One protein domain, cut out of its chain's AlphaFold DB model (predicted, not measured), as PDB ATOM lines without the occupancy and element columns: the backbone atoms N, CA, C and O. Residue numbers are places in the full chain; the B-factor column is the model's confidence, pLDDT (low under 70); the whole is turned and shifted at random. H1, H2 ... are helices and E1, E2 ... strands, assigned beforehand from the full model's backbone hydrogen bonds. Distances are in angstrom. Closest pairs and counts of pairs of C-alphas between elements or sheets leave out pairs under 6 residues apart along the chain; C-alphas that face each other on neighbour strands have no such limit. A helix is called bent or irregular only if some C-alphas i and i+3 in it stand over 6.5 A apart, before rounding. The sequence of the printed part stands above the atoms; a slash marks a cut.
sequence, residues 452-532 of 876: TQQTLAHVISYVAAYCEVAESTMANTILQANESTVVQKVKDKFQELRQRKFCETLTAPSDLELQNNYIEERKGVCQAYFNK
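What this domain is: This is residues 452 to 532 of the 876 residues of an uncharacterized protein of Chlamydia suis (UniProt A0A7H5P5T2). Two long helices, H1 and H2, cross, and the small antiparallel hairpin E1 E2 packs on residues 466 to 474 of H1 and the start of H2. A long link folds back from H2 to short H3. The printed part, 81 residues with three named helices then two named strands, is mostly helix and compact: radius of gyration of the C-alphas 12.6 A, spans 38 by 27 by 16 A.

Where its parts are: H1, residues 456 to 475, begins at (17.860, -60.963, 12.728) and is 28.6 A long. H2, 480 to 497, 26.4 A, is irregular: C-alphas 481 and 484 are 8.1 A apart. H3 is 511 to 517, 10.1 A; E1 519 to 522, 9.9 A; E2 525 to 528, 10.3 A, ending at (26.848, -81.103, 9.303).

How they stand to each other: H1, with 465 to 473 alone, touches H2, opposite ways at a steep tilt of 50 degrees; the closest C-alphas, Glu 468 and Val 490, are 6.0 A apart. H2, with 487 alone, only just touches H3, 3 pairs of C-alphas within 8 A, closest Val 487 and Asp 511, 6.6 A. The closest C-alphas of H1 and E2, Ala 470 and Ala 528, are 5.2 A apart. In the hairpin, N 520 and O 527, 2.9 A, are within hydrogen-bond range. Every O i to N i+4 pair is within range in H3, 15 of 16 in H1, 11 of 14 in H2.

The domain as a whole: The farthest C-alphas, Lys 501 and Lys 523, are 40.0 A apart. The printed part has no cut; the H2 to H3 link, 13 residues, is long. Residues 452, 453 and 475 have pLDDT under 70.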
ATOM      1  N   THR A 452       7.586 -64.747  10.633       65.56
ATOM      2  CA  THR A 452       7.744 -65.368  11.960       65.56
ATOM      3  C   THR A 452       7.952 -64.302  13.044       65.56
ATOM      4  O   THR A 452       8.156 -63.132  12.751       65.56
ATOM      5  N   GLN A 453       7.918 -64.678  14.328       68.25
ATOM      6  CA  GLN A 453       8.343 -63.777  15.418       68.25
ATOM      7  C   GLN A 453       9.878 -63.690  15.556       68.25
ATOM      8  O   GLN A 453      10.378 -63.149  16.540       68.25
ATOM      9  N   GLN A 454      10.639 -64.260  14.617       78.25
ATOM     10  CA  GLN A 454      12.095 -64.333  14.704       78.25
ATOM     11  C   GLN A 454      12.729 -63.016  14.256       78.25
ATOM     12  O   GLN A 454      12.310 -62.407  13.271       78.25
ATOM     13  N   THR A 455      13.772 -62.595  14.964       88.12
ATOM     14  CA  THR A 455      14.548 -61.394  14.638       88.12
ATOM     15  C   THR A 455      15.821 -61.746  13.864       88.12
ATOM     16  O   THR A 455      16.205 -62.916  13.787       88.12
ATOM     17  N   LEU A 456      16.537 -60.750  13.332       88.94
ATOM     18  CA  LEU A 456      17.860 -60.963  12.728       88.94
ATOM     19  C   LEU A 456      18.871 -61.583  13.703       88.94
ATOM     20  O   LEU A 456      19.702 -62.374  13.265       88.94
ATOM     21  N   ALA A 457      18.776 -61.322  15.013       89.81
ATOM     22  CA  ALA A 457      19.588 -62.030  16.010       89.81
ATOM     23  C   ALA A 457      19.388 -63.554  15.945       89.81
ATOM     24  O   ALA A 457      20.340 -64.323  16.077       89.81
ATOM     25  N   HIS A 458      18.154 -63.995  15.699       86.88
ATOM     26  CA  HIS A 458      17.831 -65.408  15.538       86.88
ATOM     27  C   HIS A 458      18.410 -65.970  14.230       86.88
ATOM     28  O   HIS A 458      19.026 -67.031  14.237       86.88
ATOM     29  N   VAL A 459      18.315 -65.214  13.130       86.19
ATOM     30  CA  VAL A 459      18.907 -65.581  11.829       86.19
ATOM     31  C   VAL A 459      20.430 -65.723  11.916       86.19
ATOM     32  O   VAL A 459      20.997 -66.684  11.401       86.19
ATOM     33  N   ILE A 460      21.103 -64.800  12.602       90.31
ATOM     34  CA  ILE A 460      22.557 -64.850  12.820       90.31
ATOM     35  C   ILE A 460      22.932 -66.031  13.719       90.31
ATOM     36  O   ILE A 460      23.925 -66.713  13.465       90.31
ATOM     37  N   SER A 461      22.108 -66.324  14.731       90.88
ATOM     38  CA  SER A 461      22.301 -67.492  15.598       90.88
ATOM     39  C   SER A 461      22.268 -68.806  14.805       90.88
ATOM     40  O   SER A 461      23.013 -69.731  15.121       90.88
ATOM     41  N   TYR A 462      21.476 -68.894  13.736       87.31
ATOM     42  CA  TYR A 462      21.459 -70.074  12.870       87.31
ATOM     43  C   TYR A 462      22.792 -70.315  12.168       87.31
ATOM     44  O   TYR A 462      23.298 -71.435  12.183       87.31
ATOM     45  N   VAL A 463      23.413 -69.275  11.614       91.06
ATOM     46  CA  VAL A 463      24.740 -69.427  11.004       91.06
ATOM     47  C   VAL A 463      25.799 -69.735  12.053       91.06
ATOM     48  O   VAL A 463      26.583 -70.654  11.848       91.06
ATOM     49  N   ALA A 464      25.779 -69.054  13.202       93.06
ATOM     50  CA  ALA A 464      26.716 -69.329  14.291       93.06
ATOM     51  C   ALA A 464      26.656 -70.798  14.751       93.06
ATOM     52  O   ALA A 464      27.688 -71.447  14.919       93.06
ATOM     53  N   ALA A 465      25.443 -71.344  14.905       94.31
ATOM     54  CA  ALA A 465      25.241 -72.746  15.249       94.31
ATOM     55  C   ALA A 465      25.735 -73.686  14.143       94.31
ATOM     56  O   ALA A 465      26.399 -74.676  14.440       94.31
ATOM     57  N   TYR A 466      25.449 -73.376  12.875       94.81
ATOM     58  CA  TYR A 466      25.893 -74.198  11.752       94.81
ATOM     59  C   TYR A 466      27.418 -74.223  11.609       94.81
ATOM     60  O   TYR A 466      27.987 -75.303  11.452       94.81
ATOM     61  N   CYS A 467      28.085 -73.070  11.725       92.81
ATOM     62  CA  CYS A 467      29.545 -72.979  11.715       92.81
ATOM     63  C   CYS A 467      30.163 -73.856  12.812       92.81
ATOM     64  O   CYS A 467      31.071 -74.630  12.528       92.81
ATOM     65  N   GLU A 468      29.621 -73.812  14.034       93.56
ATOM     66  CA  GLU A 468      30.106 -74.635  15.146       93.56
ATOM     67  C   GLU A 468      29.864 -76.138  14.917       93.56
ATOM     68  O   GLU A 468      30.739 -76.955  15.205       93.56
ATOM     69  N   VAL A 469      28.714 -76.533  14.355       94.12
ATOM     70  CA  VAL A 469      28.454 -77.938  13.981       94.12
ATOM     71  C   VAL A 469      29.437 -78.406  12.902       94.12
ATOM     72  O   VAL A 469      30.000 -79.502  13.012       94.12
ATOM     73  N   ALA A 470      29.662 -77.585  11.874       92.44
ATOM     74  CA  ALA A 470      30.598 -77.868  10.791       92.44
ATOM     75  C   ALA A 470      32.033 -78.019  11.314       92.44
ATOM     76  O   ALA A 470      32.675 -79.040  11.067       92.44
ATOM     77  N   GLU A 471      32.499 -77.071  12.123       90.44
ATOM     78  CA  GLU A 471      33.820 -77.096  12.756       90.44
ATOM     79  C   GLU A 471      33.980 -78.327  13.665       90.44
ATOM     80  O   GLU A 471      34.938 -79.097  13.541       90.44
ATOM     81  N   SER A 472      32.994 -78.582  14.529       88.50
ATOM     82  CA  SER A 472      33.011 -79.681  15.496       88.50
ATOM     83  C   SER A 472      33.076 -81.068  14.857       88.50
ATOM     84  O   SER A 472      33.794 -81.938  15.368       88.50
ATOM     85  N   THR A 473      32.327 -81.275  13.771       88.12
ATOM     86  CA  THR A 473      32.244 -82.552  13.034       88.12
ATOM     87  C   THR A 473      33.369 -82.718  12.011       88.12
ATOM     88  O   THR A 473      33.686 -83.838  11.591       88.12
ATOM     89  N   MET A 474      34.027 -81.621  11.630       83.25
ATOM     90  CA  MET A 474      35.259 -81.663  10.856       83.25
ATOM     91  C   MET A 474      36.457 -82.034  11.732       83.25
ATOM     92  O   MET A 474      37.206 -82.942  11.368       83.25
ATOM     93  N   ALA A 475      36.626 -81.351  12.869       67.81
ATOM     94  CA  ALA A 475      37.795 -81.484  13.735       67.81
ATOM     95  C   ALA A 475      37.863 -82.833  14.467       67.81
ATOM     96  O   ALA A 475      38.946 -83.284  14.831       67.81
ATOM     97  N   ASN A 476      36.714 -83.479  14.704       73.69
ATOM     98  CA  ASN A 476      36.635 -84.737  15.440       73.69
ATOM     99  C   ASN A 476      35.693 -85.723  14.748       73.69
ATOM    100  O   ASN A 476      34.589 -85.367  14.343       73.69
ATOM    101  N   THR A 477      36.085 -86.996  14.688       82.88
ATOM    102  CA  THR A 477      35.164 -88.069  14.297       82.88
ATOM    103  C   THR A 477      34.217 -88.364  15.458       82.88
ATOM    104  O   THR A 477      34.604 -89.004  16.435       82.88
ATOM    105  N   ILE A 478      32.975 -87.888  15.363       87.31
ATOM    106  CA  ILE A 478      31.951 -88.080  16.397       87.31
ATOM    107  C   ILE A 478      30.983 -89.166  15.931       87.31
ATOM    108  O   ILE A 478      30.321 -89.024  14.908       87.31
ATOM    109  N   LEU A 479      30.916 -90.270  16.675       89.50
ATOM    110  CA  LEU A 479      29.965 -91.349  16.404       89.50
ATOM    111  C   LEU A 479      28.538 -90.894  16.718       89.50
ATOM    112  O   LEU A 479      28.331 -90.164  17.685       89.50
ATOM    113  N   GLN A 480      27.559 -91.410  15.975       84.81
ATOM    114  CA  GLN A 480      26.133 -91.104  16.171       84.81
ATOM    115  C   GLN A 480      25.660 -91.298  17.617       84.81
ATOM    116  O   GLN A 480      24.912 -90.486  18.147       84.81
ATOM    117  N   ALA A 481      26.142 -92.345  18.292       83.38
ATOM    118  CA  ALA A 481      25.812 -92.611  19.694       83.38
ATOM    119  C   ALA A 481      26.171 -91.447  20.643       83.38
ATOM    120  O   ALA A 481      25.631 -91.364  21.744       83.38
ATOM    121  N   ASN A 482      27.057 -90.547  20.207       88.00
ATOM    122  CA  ASN A 482      27.546 -89.390  20.944       88.00
ATOM    123  C   ASN A 482      27.096 -88.059  20.314       88.00
ATOM    124  O   ASN A 482      27.739 -87.037  20.556       88.00
ATOM    125  N   GLU A 483      26.014 -88.039  19.530       88.88
ATOM    126  CA  GLU A 483      25.466 -86.826  18.896       88.88
ATOM    127  C   GLU A 483      25.220 -85.679  19.894       88.88
ATOM    128  O   GLU A 483      25.464 -84.512  19.588       88.88
ATOM    129  N   SER A 484      24.849 -86.008  21.136       89.56
ATOM    130  CA  SER A 484      24.714 -85.047  22.241       89.56
ATOM    131  C   SER A 484      25.983 -84.221  22.498       89.56
ATOM    132  O   SER A 484      25.892 -83.100  22.993       89.56
ATOM    133  N   THR A 485      27.157 -84.729  22.115       91.50
ATOM    134  CA  THR A 485      28.435 -84.005  22.188       91.50
ATOM    135  C   THR A 485      28.449 -82.809  21.239       91.50
ATOM    136  O   THR A 485      28.912 -81.740  21.625       91.50
ATOM    137  N   VAL A 486      27.925 -82.958  20.017       91.38
ATOM    138  CA  VAL A 486      27.828 -81.854  19.042       91.38
ATOM    139  C   VAL A 486      26.873 -80.787  19.571       91.38
ATOM    140  O   VAL A 486      27.212 -79.607  19.587       91.38
ATOM    141  N   VAL A 487      25.717 -81.209  20.094       93.94
ATOM    142  CA  VAL A 487      24.733 -80.310  20.721       93.94
ATOM    143  C   VAL A 487      25.355 -79.542  21.891       93.94
ATOM    144  O   VAL A 487      25.137 -78.337  22.023       93.94
ATOM    145  N   GLN A 488      26.154 -80.209  22.729       93.62
ATOM    146  CA  GLN A 488      26.822 -79.557  23.854       93.62
ATOM    147  C   GLN A 488      27.865 -78.533  23.393       93.62
ATOM    148  O   GLN A 488      27.869 -77.423  23.915       93.62
ATOM    149  N   LYS A 489      28.675 -78.846  22.373       93.31
ATOM    150  CA  LYS A 489      29.649 -77.891  21.819       93.31
ATOM    151  C   LYS A 489      28.989 -76.620  21.283       93.31
ATOM    152  O   LYS A 489      29.457 -75.525  21.576       93.31
ATOM    153  N   VAL A 490      27.848 -76.747  20.599       94.38
ATOM    154  CA  VAL A 490      27.048 -75.581  20.183       94.38
ATOM    155  C   VAL A 490      26.595 -74.772  21.399       94.38
ATOM    156  O   VAL A 490      26.757 -73.553  21.428       94.38
ATOM    157  N   LYS A 491      26.077 -75.417  22.448       94.06
ATOM    158  CA  LYS A 491      25.671 -74.709  23.675       94.06
ATOM    159  C   LYS A 491      26.838 -73.976  24.334       94.06
ATOM    160  O   LYS A 491      26.656 -72.830  24.751       94.06
ATOM    161  N   ASP A 492      28.008 -74.602  24.401       94.06
ATOM    162  CA  ASP A 492      29.221 -74.021  24.977       94.06
ATOM    163  C   ASP A 492      29.683 -72.806  24.156       94.06
ATOM    164  O   ASP A 492      29.927 -71.735  24.719       94.06
ATOM    165  N   LYS A 493      29.666 -72.906  22.820       92.00
ATOM    166  CA  LYS A 493      29.950 -71.779  21.921       92.00
ATOM    167  C   LYS A 493      29.014 -70.598  22.164       92.00
ATOM    168  O   LYS A 493      29.458 -69.456  22.238       92.00
ATOM    169  N   PHE A 494      27.719 -70.839  22.352       93.69
ATOM    170  CA  PHE A 494      26.762 -69.770  22.663       93.69
ATOM    171  C   PHE A 494      26.908 -69.211  24.084       93.69
ATOM    172  O   PHE A 494      26.497 -68.077  24.342       93.69
ATOM    173  N   GLN A 495      27.458 -69.968  25.035       92.62
ATOM    174  CA  GLN A 495      27.855 -69.408  26.330       92.62
ATOM    175  C   GLN A 495      29.050 -68.468  26.173       92.62
ATOM    176  O   GLN A 495      29.027 -67.382  26.746       92.62
ATOM    177  N   GLU A 496      30.038 -68.848  25.360       91.06
ATOM    178  CA  GLU A 496      31.186 -68.001  25.033       91.06
ATOM    179  C   GLU A 496      30.750 -66.724  24.298       91.06
ATOM    180  O   GLU A 496      31.105 -65.622  24.707       91.06
ATOM    181  N   LEU A 497      29.928 -66.850  23.248       90.62
ATOM    182  CA  LEU A 497      29.454 -65.712  22.456       90.62
ATOM    183  C   LEU A 497      28.686 -64.701  23.307       90.62
ATOM    184  O   LEU A 497      28.916 -63.508  23.166       90.62
ATOM    185  N   ARG A 498      27.840 -65.147  24.241       90.75
ATOM    186  CA  ARG A 498      27.075 -64.237  25.115       90.75
ATOM    187  C   ARG A 498      27.931 -63.430  26.093       90.75
ATOM    188  O   ARG A 498      27.428 -62.469  26.663       90.75
ATOM    189  N   GLN A 499      29.195 -63.805  26.302       89.62
ATOM    190  CA  GLN A 499      30.148 -62.999  27.076       89.62
ATOM    191  C   GLN A 499      30.771 -61.877  26.239       89.62
ATOM    192  O   GLN A 499      31.392 -60.967  26.788       89.62
ATOM    193  N   ARG A 500      30.633 -61.945  24.911       88.62
ATOM    194  CA  ARG A 500      31.181 -60.965  23.982       88.62
ATOM    195  C   ARG A 500      30.159 -59.866  23.708       88.62
ATOM    196  O   ARG A 500      28.963 -60.125  23.566       88.62
ATOM    197  N   LYS A 501      30.653 -58.637  23.571       89.50
ATOM    198  CA  LYS A 501      29.815 -57.468  23.304       89.50
ATOM    199  C   LYS A 501      29.041 -57.620  21.996       89.50
ATOM    200  O   LYS A 501      29.601 -58.141  21.030       89.50
ATOM    201  N   PHE A 502      27.791 -57.167  21.959       91.75
ATOM    202  CA  PHE A 502      26.851 -57.282  20.829       91.75
ATOM    203  C   PHE A 502      26.313 -58.691  20.544       91.75
ATOM    204  O   PHE A 502      25.405 -58.852  19.727       91.75
ATOM    205  N   CYS A 503      26.846 -59.718  21.200       90.75
ATOM    206  CA  CYS A 503      26.433 -61.106  21.016       90.75
ATOM    207  C   CYS A 503      25.528 -61.604  22.161       90.75
ATOM    208  O   CYS A 503      25.144 -62.774  22.183       90.75
ATOM    209  N   GLU A 504      25.149 -60.735  23.104       90.44
ATOM    210  CA  GLU A 504      24.409 -61.097  24.322       90.44
ATOM    211  C   GLU A 504      22.999 -61.623  24.020       90.44
ATOM    212  O   GLU A 504      22.455 -62.439  24.765       90.44
ATOM    213  N   THR A 505      22.408 -61.159  22.916       88.81
ATOM    214  CA  THR A 505      21.049 -61.526  22.486       88.81
ATOM    215  C   THR A 505      20.998 -62.788  21.623       88.81
ATOM    216  O   THR A 505      19.904 -63.264  21.308       88.81
ATOM    217  N   LEU A 506      22.153 -63.355  21.250       91.31
ATOM    218  CA  LEU A 506      22.212 -64.580  20.457       91.31
ATOM    219  C   LEU A 506      21.760 -65.779  21.295       91.31
ATOM    220  O   LEU A 506      22.162 -65.959  22.449       91.31
ATOM    221  N   THR A 507      20.919 -66.622  20.701       89.25
ATOM    222  CA  THR A 507      20.322 -67.778  21.377       89.25
ATOM    223  C   THR A 507      20.553 -69.033  20.559       89.25
ATOM    224  O   THR A 507      20.314 -69.050  19.356       89.25
ATOM    225  N   ALA A 508      21.038 -70.087  21.217       90.69
ATOM    226  CA  ALA A 508      21.256 -71.361  20.550       90.69
ATOM    227  C   ALA A 508      19.911 -71.928  20.054       90.69
ATOM    228  O   ALA A 508      18.913 -71.818  20.780       90.69
ATOM    229  N   PRO A 509      19.876 -72.567  18.870       89.94
ATOM    230  CA  PRO A 509      18.709 -73.324  18.441       89.94
ATOM    231  C   PRO A 509      18.378 -74.428  19.452       89.94
ATOM    232  O   PRO A 509      19.243 -74.892  20.201       89.94
ATOM    233  N   SER A 510      17.116 -74.858  19.482       90.56
ATOM    234  CA  SER A 510      16.714 -75.950  20.378       90.56
ATOM    235  C   SER A 510      17.416 -77.260  20.008       90.56
ATOM    236  O   SER A 510      17.735 -77.483  18.842       90.56
ATOM    237  N   ASP A 511      17.601 -78.162  20.976       92.50
ATOM    238  CA  ASP A 511      18.216 -79.477  20.736       92.50
ATOM    239  C   ASP A 511      17.521 -80.215  19.582       92.50
ATOM    240  O   ASP A 511      18.183 -80.722  18.685       92.50
ATOM    241  N   LEU A 512      16.184 -80.181  19.549       90.75
ATOM    242  CA  LEU A 512      15.390 -80.794  18.485       90.75
ATOM    243  C   LEU A 512      15.650 -80.149  17.114       90.75
ATOM    244  O   LEU A 512      15.665 -80.832  16.095       90.75
ATOM    245  N   GLU A 513      15.837 -78.833  17.073       89.69
ATOM    246  CA  GLU A 513      16.133 -78.112  15.836       89.69
ATOM    247  C   GLU A 513      17.544 -78.431  15.328       89.69
ATOM    248  O   GLU A 513      17.703 -78.697  14.137       89.69
ATOM    249  N   LEU A 514      18.542 -78.490  16.220       91.81
ATOM    250  CA  LEU A 514      19.913 -78.902  15.893       91.81
ATOM    251  C   LEU A 514      19.947 -80.314  15.297       91.81
ATOM    252  O   LEU A 514      20.496 -80.515  14.214       91.81
ATOM    253  N   GLN A 515      19.302 -81.268  15.967       91.31
ATOM    254  CA  GLN A 515      19.257 -82.670  15.542       91.31
ATOM    255  C   GLN A 515      18.536 -82.855  14.198       91.31
ATOM    256  O   GLN A 515      18.932 -83.686  13.391       91.31
ATOM    257  N   ASN A 516      17.490 -82.066  13.928       89.94
ATOM    258  CA  ASN A 516      16.693 -82.227  12.708       89.94
ATOM    259  C   ASN A 516      17.249 -81.470  11.495       89.94
ATOM    260  O   ASN A 516      17.063 -81.926  10.366       89.94
ATOM    261  N   ASN A 517      17.863 -80.301  11.710       90.69
ATOM    262  CA  ASN A 517      18.185 -79.368  10.626       90.69
ATOM    263  C   ASN A 517      19.685 -79.110  10.436       90.69
ATOM    264  O   ASN A 517      20.065 -78.597   9.386       90.69
ATOM    265  N   TYR A 518      20.529 -79.444  11.418       93.25
ATOM    266  CA  TYR A 518      21.958 -79.105  11.404       93.25
ATOM    267  C   TYR A 518      22.867 -80.328  11.415       93.25
ATOM    268  O   TYR A 518      23.993 -80.232  10.934       93.25
ATOM    269  N   ILE A 519      22.408 -81.461  11.946       93.50
ATOM    270  CA  ILE A 519      23.200 -82.684  12.085       93.50
ATOM    271  C   ILE A 519      22.578 -83.775  11.212       93.50
ATOM    272  O   ILE A 519      21.368 -83.979  11.229       93.50
ATOM    273  N   GLU A 520      23.400 -84.478  10.436       92.25
ATOM    274  CA  GLU A 520      22.997 -85.705   9.748       92.25
ATOM    275  C   GLU A 520      23.934 -86.860  10.102       92.25
ATOM    276  O   GLU A 520      25.114 -86.683  10.418       92.25
ATOM    277  N   GLU A 521      23.394 -88.073  10.027       87.75
ATOM    278  CA  GLU A 521      24.156 -89.304  10.181       87.75
ATOM    279  C   GLU A 521      24.571 -89.831   8.805       87.75
ATOM    280  O   GLU A 521      23.737 -90.023   7.915       87.75
ATOM    281  N   ARG A 522      25.860 -90.138   8.633       84.44
ATOM    282  CA  ARG A 522      26.339 -90.857   7.448       84.44
ATOM    283  C   ARG A 522      27.368 -91.895   7.845       84.44
ATOM    284  O   ARG A 522      28.435 -91.577   8.360       84.44
ATOM    285  N   LYS A 523      27.037 -93.163   7.581       83.56
ATOM    286  CA  LYS A 523      27.874 -94.327   7.922       83.56
ATOM    287  C   LYS A 523      28.229 -94.379   9.426       83.56
ATOM    288  O   LYS A 523      29.362 -94.708   9.768       83.56
ATOM    289  N   GLY A 524      27.281 -94.050  10.315       82.94
ATOM    290  CA  GLY A 524      27.463 -94.090  11.775       82.94
ATOM    291  C   GLY A 524      28.244 -92.919  12.393       82.94
ATOM    292  O   GLY A 524      28.560 -92.962  13.586       82.94
ATOM    293  N   VAL A 525      28.559 -91.878  11.614       89.12
ATOM    294  CA  VAL A 525      29.283 -90.673  12.057       89.12
ATOM    295  C   VAL A 525      28.389 -89.444  11.881       89.12
ATOM    296  O   VAL A 525      27.690 -89.325  10.872       89.12
ATOM    297  N   CYS A 526      28.415 -88.537  12.857       90.81
ATOM    298  CA  CYS A 526      27.757 -87.234  12.784       90.81
ATOM    299  C   CYS A 526      28.512 -86.302  11.829       90.81
ATOM    300  O   CYS A 526      29.734 -86.161  11.923       90.81
ATOM    301  N   GLN A 527      27.780 -85.612  10.963       91.19
ATOM    302  CA  GLN A 527      28.300 -84.557  10.094       91.19
ATOM    303  C   GLN A 527      27.287 -83.407   9.988       91.19
ATOM    304  O   GLN A 527      26.115 -83.576  10.322       91.19
ATOM    305  N   ALA A 528      27.735 -82.237   9.534       92.62
ATOM    306  CA  ALA A 528      26.848 -81.103   9.303       92.62
ATOM    307  C   ALA A 528      25.876 -81.367   8.138       92.62
ATOM    308  O   ALA A 528      26.285 -81.786   7.054       92.62
ATOM    309  N   TYR A 529      24.589 -81.092   8.351       92.69
ATOM    310  CA  TYR A 529      23.518 -81.340   7.389       92.69
ATOM    311  C   TYR A 529      23.304 -80.147   6.448       92.69
ATOM    312  O   TYR A 529      22.278 -79.466   6.500       92.69
ATOM    313  N   PHE A 530      24.270 -79.907   5.557       91.31
ATOM    314  CA  PHE A 530      24.285 -78.730   4.677       91.31
ATOM    315  C   PHE A 530      22.969 -78.528   3.906       91.31
ATOM    316  O   PHE A 530      22.402 -77.439   3.930       91.31
ATOM    317  N   ASN A 531      22.440 -79.583   3.269       88.00
ATOM    318  CA  ASN A 531      21.218 -79.498   2.453       88.00
ATOM    319  C   ASN A 531      20.015 -79.001   3.261       88.00
ATOM    320  O   ASN A 531      19.271 -78.130   2.815       88.00
ATOM    321  N   LYS A 532      19.821 -79.566   4.456       88.81
ATOM    322  CA  LYS A 532      18.669 -79.263   5.303       88.81
ATOM    323  C   LYS A 532      18.782 -77.874   5.912       88.81
ATOM    324  O   LYS A 532      17.800 -77.136   5.916       88.81
TER     325      LYS A 532